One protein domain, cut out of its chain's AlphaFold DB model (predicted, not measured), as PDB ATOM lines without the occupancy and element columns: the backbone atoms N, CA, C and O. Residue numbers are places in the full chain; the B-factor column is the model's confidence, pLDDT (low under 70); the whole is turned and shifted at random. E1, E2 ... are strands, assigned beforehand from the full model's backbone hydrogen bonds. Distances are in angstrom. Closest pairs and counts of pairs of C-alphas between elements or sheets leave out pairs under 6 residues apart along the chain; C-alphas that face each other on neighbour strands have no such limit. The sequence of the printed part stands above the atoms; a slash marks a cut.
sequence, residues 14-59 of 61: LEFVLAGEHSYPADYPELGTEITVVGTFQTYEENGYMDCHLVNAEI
ATOM      1  N   LEU A  14     -31.434  24.036  28.610       86.88
ATOM      2  CA  LEU A  14     -31.513  22.775  29.348       86.88
ATOM      3  C   LEU A  14     -30.099  22.212  29.521       86.88
ATOM      4  O   LEU A  14     -29.385  22.041  28.533       86.88
ATOM      5  N   GLU A  15     -29.705  21.912  30.755       90.50
ATOM      6  CA  GLU A  15     -28.409  21.292  31.031       90.50
ATOM      7  C   GLU A  15     -28.387  19.816  30.618       90.50
ATOM      8  O   GLU A  15     -29.411  19.124  30.641       90.50
ATOM      9  N   PHE A  16     -27.208  19.306  30.258       92.44
ATOM     10  CA  PHE A  16     -27.022  17.891  29.957       92.44
ATOM     11  C   PHE A  16     -25.631  17.384  30.351       92.44
ATOM     12  O   PHE A  16     -24.646  18.115  30.294       92.44
ATOM     13  N   VAL A  17     -25.560  16.105  30.719       92.75
ATOM     14  CA  VAL A  17     -24.331  15.383  31.072       92.75
ATOM     15  C   VAL A  17     -24.159  14.214  30.110       92.75
ATOM     16  O   VAL A  17     -25.015  13.326  30.047       92.75
ATOM     17  N   LEU A  18     -23.054  14.217  29.362       93.75
ATOM     18  CA  LEU A  18     -22.739  13.165  28.397       93.75
ATOM     19  C   LEU A  18     -22.417  11.839  29.090       93.75
ATOM     20  O   LEU A  18     -21.864  11.809  30.189       93.75
ATOM     21  N   ALA A  19     -22.768  10.731  28.442       94.06
ATOM     22  CA  ALA A  19     -22.386   9.405  28.907       94.06
ATOM     23  C   ALA A  19     -20.885   9.156  28.667       94.06
ATOM     24  O   ALA A  19     -20.419   9.248  27.535       94.06
ATOM     25  N   GLY A  20     -20.146   8.766  29.708       92.44
ATOM     26  CA  GLY A  20     -18.716   8.451  29.607       92.44
ATOM     27  C   GLY A  20     -17.800   9.673  29.720       92.44
ATOM     28  O   GLY A  20     -18.219  10.745  30.146       92.44
ATOM     29  N   GLU A  21     -16.529   9.484  29.366       91.75
ATOM     30  CA  GLU A  21     -15.499  10.525  29.430       91.75
ATOM     31  C   GLU A  21     -15.389  11.240  28.079       91.75
ATOM     32  O   GLU A  21     -15.147  10.590  27.063       91.75
ATOM     33  N   HIS A  22     -15.531  12.567  28.082       88.94
ATOM     34  CA  HIS A  22     -15.424  13.419  26.892       88.94
ATOM     35  C   HIS A  22     -14.476  14.581  27.168       88.94
ATOM     36  O   HIS A  22     -14.577  15.252  28.198       88.94
ATOM     37  N   SER A  23     -13.558  14.840  26.244       90.44
ATOM     38  CA  SER A  23     -12.562  15.904  26.334       90.44
ATOM     39  C   SER A  23     -12.857  16.993  25.314       90.44
ATOM     40  O   SER A  23     -12.685  16.812  24.109       90.44
ATOM     41  N   TYR A  24     -13.240  18.174  25.792       82.69
ATOM     42  CA  TYR A  24     -13.328  19.346  24.928       82.69
ATOM     43  C   TYR A  24     -11.921  19.840  24.528       82.69
ATOM     44  O   TYR A  24     -11.056  19.964  25.401       82.69
ATOM     45  N   PRO A  25     -11.671  20.183  23.248       90.56
ATOM     46  CA  PRO A  25     -12.613  20.168  22.122       90.56
ATOM     47  C   PRO A  25     -12.613  18.872  21.290       90.56
ATOM     48  O   PRO A  25     -13.389  18.782  20.352       90.56
ATOM     49  N   ALA A  26     -11.742  17.902  21.581       90.44
ATOM     50  CA  ALA A  26     -11.496  16.742  20.716       90.44
ATOM     51  C   ALA A  26     -12.738  15.871  20.455       90.44
ATOM     52  O   ALA A  26     -12.904  15.388  19.339       90.44
ATOM     53  N   ASP A  27     -13.597  15.703  21.462       91.00
ATOM     54  CA  ASP A  27     -14.771  14.822  21.393       91.00
ATOM     55  C   ASP A  27     -16.080  15.583  21.094       91.00
ATOM     56  O   ASP A  27     -17.170  15.034  21.240       91.00
ATOM     57  N   TYR A  28     -15.993  16.859  20.699       91.12
ATOM     58  CA  TYR A  28     -17.155  17.713  20.441       91.12
ATOM     59  C   TYR A  28     -17.258  18.098  18.958       91.12
ATOM     60  O   TYR A  28     -16.226  18.289  18.309       91.12
ATOM     61  N   PRO A  29     -18.485  18.271  18.426       91.25
ATOM     62  CA  PRO A  29     -18.697  18.802  17.081       91.25
ATOM     63  C   PRO A  29     -18.042  20.165  16.867       91.25
ATOM     64  O   PRO A  29     -17.774  20.912  17.815       91.25
ATOM     65  N   GLU A  30     -17.818  20.513  15.600       92.88
ATOM     66  CA  GLU A  30     -17.291  21.828  15.241       92.88
ATOM     67  C   GLU A  30     -18.170  22.962  15.794       92.88
ATOM     68  O   GLU A  30     -19.393  22.864  15.915       92.88
ATOM     69  N   LEU A  31     -17.530  24.082  16.137       91.06
ATOM     70  CA  LEU A  31     -18.253  25.243  16.640       91.06
ATOM     71  C   LEU A  31     -19.234  25.758  15.581       91.06
ATOM     72  O   LEU A  31     -18.838  26.116  14.474       91.06
ATOM     73  N   GLY A  32     -20.506  25.863  15.963       90.56
ATOM     74  CA  GLY A  32     -21.585  26.314  15.083       90.56
ATOM     75  C   GLY A  32     -22.349  25.187  14.387       90.56
ATOM     76  O   GLY A  32     -23.335  25.486  13.714       90.56
ATOM     77  N   THR A  33     -21.952  23.925  14.570       91.94
ATOM     78  CA  THR A  33     -22.734  22.766  14.123       91.94
ATOM     79  C   THR A  33     -24.058  22.691  14.885       91.94
ATOM     80  O   THR A  33     -24.093  22.813  16.112       91.94
ATOM     81  N   GLU A  34     -25.159  22.507  14.154       93.81
ATOM     82  CA  GLU A  34     -26.444  22.158  14.759       93.81
ATOM     83  C   GLU A  34     -26.367  20.717  15.263       93.81
ATOM     84  O   GLU A  34     -25.971  19.822  14.525       93.81
ATOM     85  N   ILE A  35     -26.729  20.509  16.528       92.69
ATOM     86  CA  ILE A  35     -26.665  19.200  17.172       92.69
ATOM     87  C   ILE A  35     -28.012  18.835  17.781       92.69
ATOM     88  O   ILE A  35     -28.770  19.698  18.233       92.69
ATOM     89  N   THR A  36     -28.271  17.537  17.872       93.69
ATOM     90  CA  THR A  36     -29.331  16.967  18.703       93.69
ATOM     91  C   THR A  36     -28.704  16.287  19.915       93.69
ATOM     92  O   THR A  36     -27.739  15.541  19.788       93.69
ATOM     93  N   VAL A  37     -29.261  16.537  21.101       93.50
ATOM     94  CA  VAL A  37     -28.847  15.879  22.345       93.50
ATOM     95  C   VAL A  37     -29.984  14.991  22.831       93.50
ATOM     96  O   VAL A  37     -31.088  15.477  23.088       93.50
ATOM     97  N   VAL A  38     -29.721  13.693  22.970       95.25
ATOM     98  CA  VAL A  38     -30.695  12.711  23.465       95.25
ATOM     99  C   VAL A  38     -30.195  12.143  24.782       95.25
ATOM    100  O   VAL A  38     -29.059  11.701  24.869       95.25
ATOM    101  N   GLY A  39     -31.039  12.135  25.812       95.25
ATOM    102  CA  GLY A  39     -30.685  11.597  27.123       95.25
ATOM    103  C   GLY A  39     -31.909  11.303  27.981       95.25
ATOM    104  O   GLY A  39     -33.055  11.464  27.555       95.25
ATOM    105  N   THR A  40     -31.673  10.866  29.214       96.50
ATOM    106  CA  THR A  40     -32.740  10.618  30.191       96.50
ATOM    107  C   THR A  40     -33.062  11.901  30.945       96.50
ATOM    108  O   THR A  40     -32.195  12.452  31.617       96.50
ATOM    109  N   PHE A  41     -34.313  12.355  30.879       94.38
ATOM    110  CA  PHE A  41     -34.764  13.519  31.639       94.38
ATOM    111  C   PHE A  41     -34.806  13.227  33.142       94.38
ATOM    112  O   PHE A  41     -35.434  12.254  33.574       94.38
ATOM    113  N   GLN A  42     -34.177  14.091  33.934       92.31
ATOM    114  CA  GLN A  42     -34.195  14.036  35.393       92.31
ATOM    115  C   GLN A  42     -34.322  15.436  35.995       92.31
ATOM    116  O   GLN A  42     -34.032  16.444  35.351       92.31
ATOM    117  N   THR A  43     -34.763  15.477  37.251       91.31
ATOM    118  CA  THR A  43     -34.767  16.689  38.072       91.31
ATOM    119  C   THR A  43     -33.878  16.500  39.286       91.31
ATOM    120  O   THR A  43     -33.905  15.422  39.887       91.31
ATOM    121  N   TYR A  44     -33.171  17.546  39.692       88.50
ATOM    122  CA  TYR A  44     -32.340  17.544  40.892       88.50
ATOM    123  C   TYR A  44     -32.581  18.812  41.719       88.50
ATOM    124  O   TYR A  44     -33.149  19.783  41.223       88.50
ATOM    125  N   GLU A  45     -32.231  18.766  43.007       91.69
ATOM    126  CA  GLU A  45     -32.318  19.929  43.893       91.69
ATOM    127  C   GLU A  45     -30.938  20.569  44.031       91.69
ATOM    128  O   GLU A  45     -29.988  19.913  44.464       91.69
ATOM    129  N   GLU A  46     -30.842  21.855  43.712       86.06
ATOM    130  CA  GLU A  46     -29.644  22.662  43.889       86.06
ATOM    131  C   GLU A  46     -29.999  23.962  44.603       86.06
ATOM    132  O   GLU A  46     -30.870  24.721  44.187       86.06
ATOM    133  N   ASN A  47     -29.343  24.219  45.737       89.75
ATOM    134  CA  ASN A  47     -29.582  25.413  46.555       89.75
ATOM    135  C   ASN A  47     -31.069  25.639  46.928       89.75
ATOM    136  O   ASN A  47     -31.497  26.778  47.120       89.75
ATOM    137  N   GLY A  48     -31.856  24.563  47.046       88.75
ATOM    138  CA  GLY A  48     -33.292  24.613  47.349       88.75
ATOM    139  C   GLY A  48     -34.200  24.906  46.146       88.75
ATOM    140  O   GLY A  48     -35.408  25.079  46.329       88.75
ATOM    141  N   TYR A  49     -33.647  24.953  44.932       84.19
ATOM    142  CA  TYR A  49     -34.380  25.048  43.670       84.19
ATOM    143  C   TYR A  49     -34.383  23.693  42.965       84.19
ATOM    144  O   TYR A  49     -33.444  22.916  43.095       84.19
ATOM    145  N   MET A  50     -35.476  23.383  42.265       85.31
ATOM    146  CA  MET A  50     -35.593  22.151  41.492       85.31
ATOM    147  C   MET A  50     -35.271  22.451  40.033       85.31
ATOM    148  O   MET A  50     -36.060  23.118  39.359       85.31
ATOM    149  N   ASP A  51     -34.153  21.916  39.568       86.94
ATOM    150  CA  ASP A  51     -33.657  22.078  38.209       86.94
ATOM    151  C   ASP A  51     -33.860  20.806  37.387       86.94
ATOM    152  O   ASP A  51     -34.209  19.740  37.907       86.94
ATOM    153  N   CYS A  52     -33.722  20.942  36.070       89.12
ATOM    154  CA  CYS A  52     -33.960  19.886  35.091       89.12
ATOM    155  C   CYS A  52     -32.696  19.674  34.260       89.12
ATOM    156  O   CYS A  52     -32.108  20.651  33.799       89.12
ATOM    157  N   HIS A  53     -32.342  18.424  33.976       92.94
ATOM    158  CA  HIS A  53     -31.244  18.114  33.062       92.94
ATOM    159  C   HIS A  53     -31.474  16.810  32.285       92.94
ATOM    160  O   HIS A  53     -32.359  16.009  32.614       92.94
ATOM    161  N   LEU A  54     -30.670  16.591  31.247       94.94
ATOM    162  CA  LEU A  54     -30.526  15.289  30.594       94.94
ATOM    163  C   LEU A  54     -29.277  14.578  31.124       94.94
ATOM    164  O   LEU A  54     -28.188  15.140  31.109       94.94
ATOM    165  N   VAL A  55     -29.409  13.323  31.541       95.12
ATOM    166  CA  VAL A  55     -28.268  12.479  31.940       95.12
ATOM    167  C   VAL A  55     -28.083  11.314  30.983       95.12
ATOM    168  O   VAL A  55     -29.031  10.914  30.299       95.12
ATOM    169  N   ASN A  56     -26.877  10.739  30.975       96.19
ATOM    170  CA  ASN A  56     -26.469   9.719  30.006       96.19
ATOM    171  C   ASN A  56     -26.747  10.192  28.574       96.19
ATOM    172  O   ASN A  56     -27.358   9.475  27.784       96.19
ATOM    173  N   ALA A  57     -26.408  11.452  28.306       95.50
ATOM    174  CA  ALA A  57     -26.730  12.086  27.050       95.50
ATOM    175  C   ALA A  57     -25.738  11.687  25.952       95.50
ATOM    176  O   ALA A  57     -24.559  11.435  26.215       95.50
ATOM    177  N   GLU A  58     -26.223  11.684  24.720       95.00
ATOM    178  CA  GLU A  58     -25.454  11.462  23.501       95.00
ATOM    179  C   GLU A  58     -25.705  12.625  22.538       95.00
ATOM    180  O   GLU A  58     -26.824  13.143  22.455       95.00
ATOM    181  N   ILE A  59     -24.653  13.042  21.829       93.12
ATOM    182  CA  ILE A  59     -24.722  14.068  20.786       93.12
ATOM    183  C   ILE A  59     -24.840  13.363  19.437       93.12
ATOM    184  O   ILE A  59     -24.026  12.499  19.114       93.12
TER     185      ILE A  59
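AT A GLANCE: This is residues 14 to 59 of the 61 residues of an uncharacterized protein of Butyricicoccus sp. AM29-23AC (UniProt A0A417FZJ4). A long, strongly twisted hairpin of two bent strands, E2 and E3, makes the body, with a short third strand, E1, side by side with residues 53 to 57 of E3; the turn of the hairpin sticks out with residues 45 to 50. From E1 a long loop, residues 19 to 35, swings away and comes back to begin E2, and its residues 21 to 26 stick out. The printed part has 46 residues with no named helix and three named strands, E1, E2 and E3 along the chain, in one mixed sheet of the order E1, E3, E2. The class is all strand, with 26 of the 46 residues in the strands. The whole is loose, with a radius of gyration of the C-alphas of 12.4 A, and elongated, spanning 36 by 21 by 18 A.

IN THESE COORDINATES: Start at Leu 14, the first printed residue, and step to C-alpha 15 at (-28.409, 21.292, 31.031), where E1 begins. E1 is residues 15 to 18, Glu 15 to Leu 18, and measures 10.3 A from first to last C-alpha. Then read through residues 19 to 35, 17 residues with no named element, until you reach C-alpha 36 at (-29.331, 16.967, 18.703). There E2 begins, residues 36 to 46, Thr 36 to Glu 46, with 25.8 A from first to last C-alpha; look at residue 40, where it bends by 71 degrees. Asn 47 and Gly 48 follow, and from Tyr 49 the strand E3 runs through residues 49 to 59, 27.2 A from first to last C-alpha, with a bend of 66 degrees at residue 56. It ends at C-alpha 59 at (-24.722, 14.068, 20.786), the last printed residue.

HOW THE PARTS SIT: Begin with E3, the inner strand of the sheet; E1 and E2 are its edge strands. E1 and E3 are parallel neighbours, with 37 degrees between their directions. Look at C-alphas 18 and 57, which face each other at 4.3 A, and at C-alphas 16 and 54, which face each other at 4.4 A. Across this pair N 17 and O 54 are within hydrogen-bond range at 2.8 A, and so are N 54 and O 15 at 2.9 A. On the other side of E3, E2 is its antiparallel neighbour, with 153 degrees between their directions, and the two form a hairpin. Their facing C-alphas run from 49 and 46, 5.3 A apart near the turn, to 59 and 37, 4.8 A apart at the other end. Check N 51 and O 44, within hydrogen-bond range at 2.9 A, and farther along N 58 and O 38, within range at 2.8 A. Between the edge strands the closest C-alphas are those of Phe 16 and Gly 39, 7.8 A apart. The sheet is strongly twisted, and its C-alphas lie up to 5.7 A off the best plane through them.

THE WHOLE: The two C-alphas farthest apart are those of Glu 30 and Gly 48, 36.0 A, while the first and last printed C-alphas, Leu 14 and Ile 59, are 14.0 A apart. Residues 21 to 26 and residues 45 to 50 stand free; without them the body has 34 residues, spanning 30 by 19 by 11 A. The link from E1 to E2 is long, with 17 residues, and its C-alphas lie 9 to 17 A from the mean of the C-alphas; the link from E2 to E3 is tight, with 2 residues. The printed part has no cut from residue 14 to residue 59. The mean pLDDT of the printed part is 91.5, and no printed residue of this model is under 70.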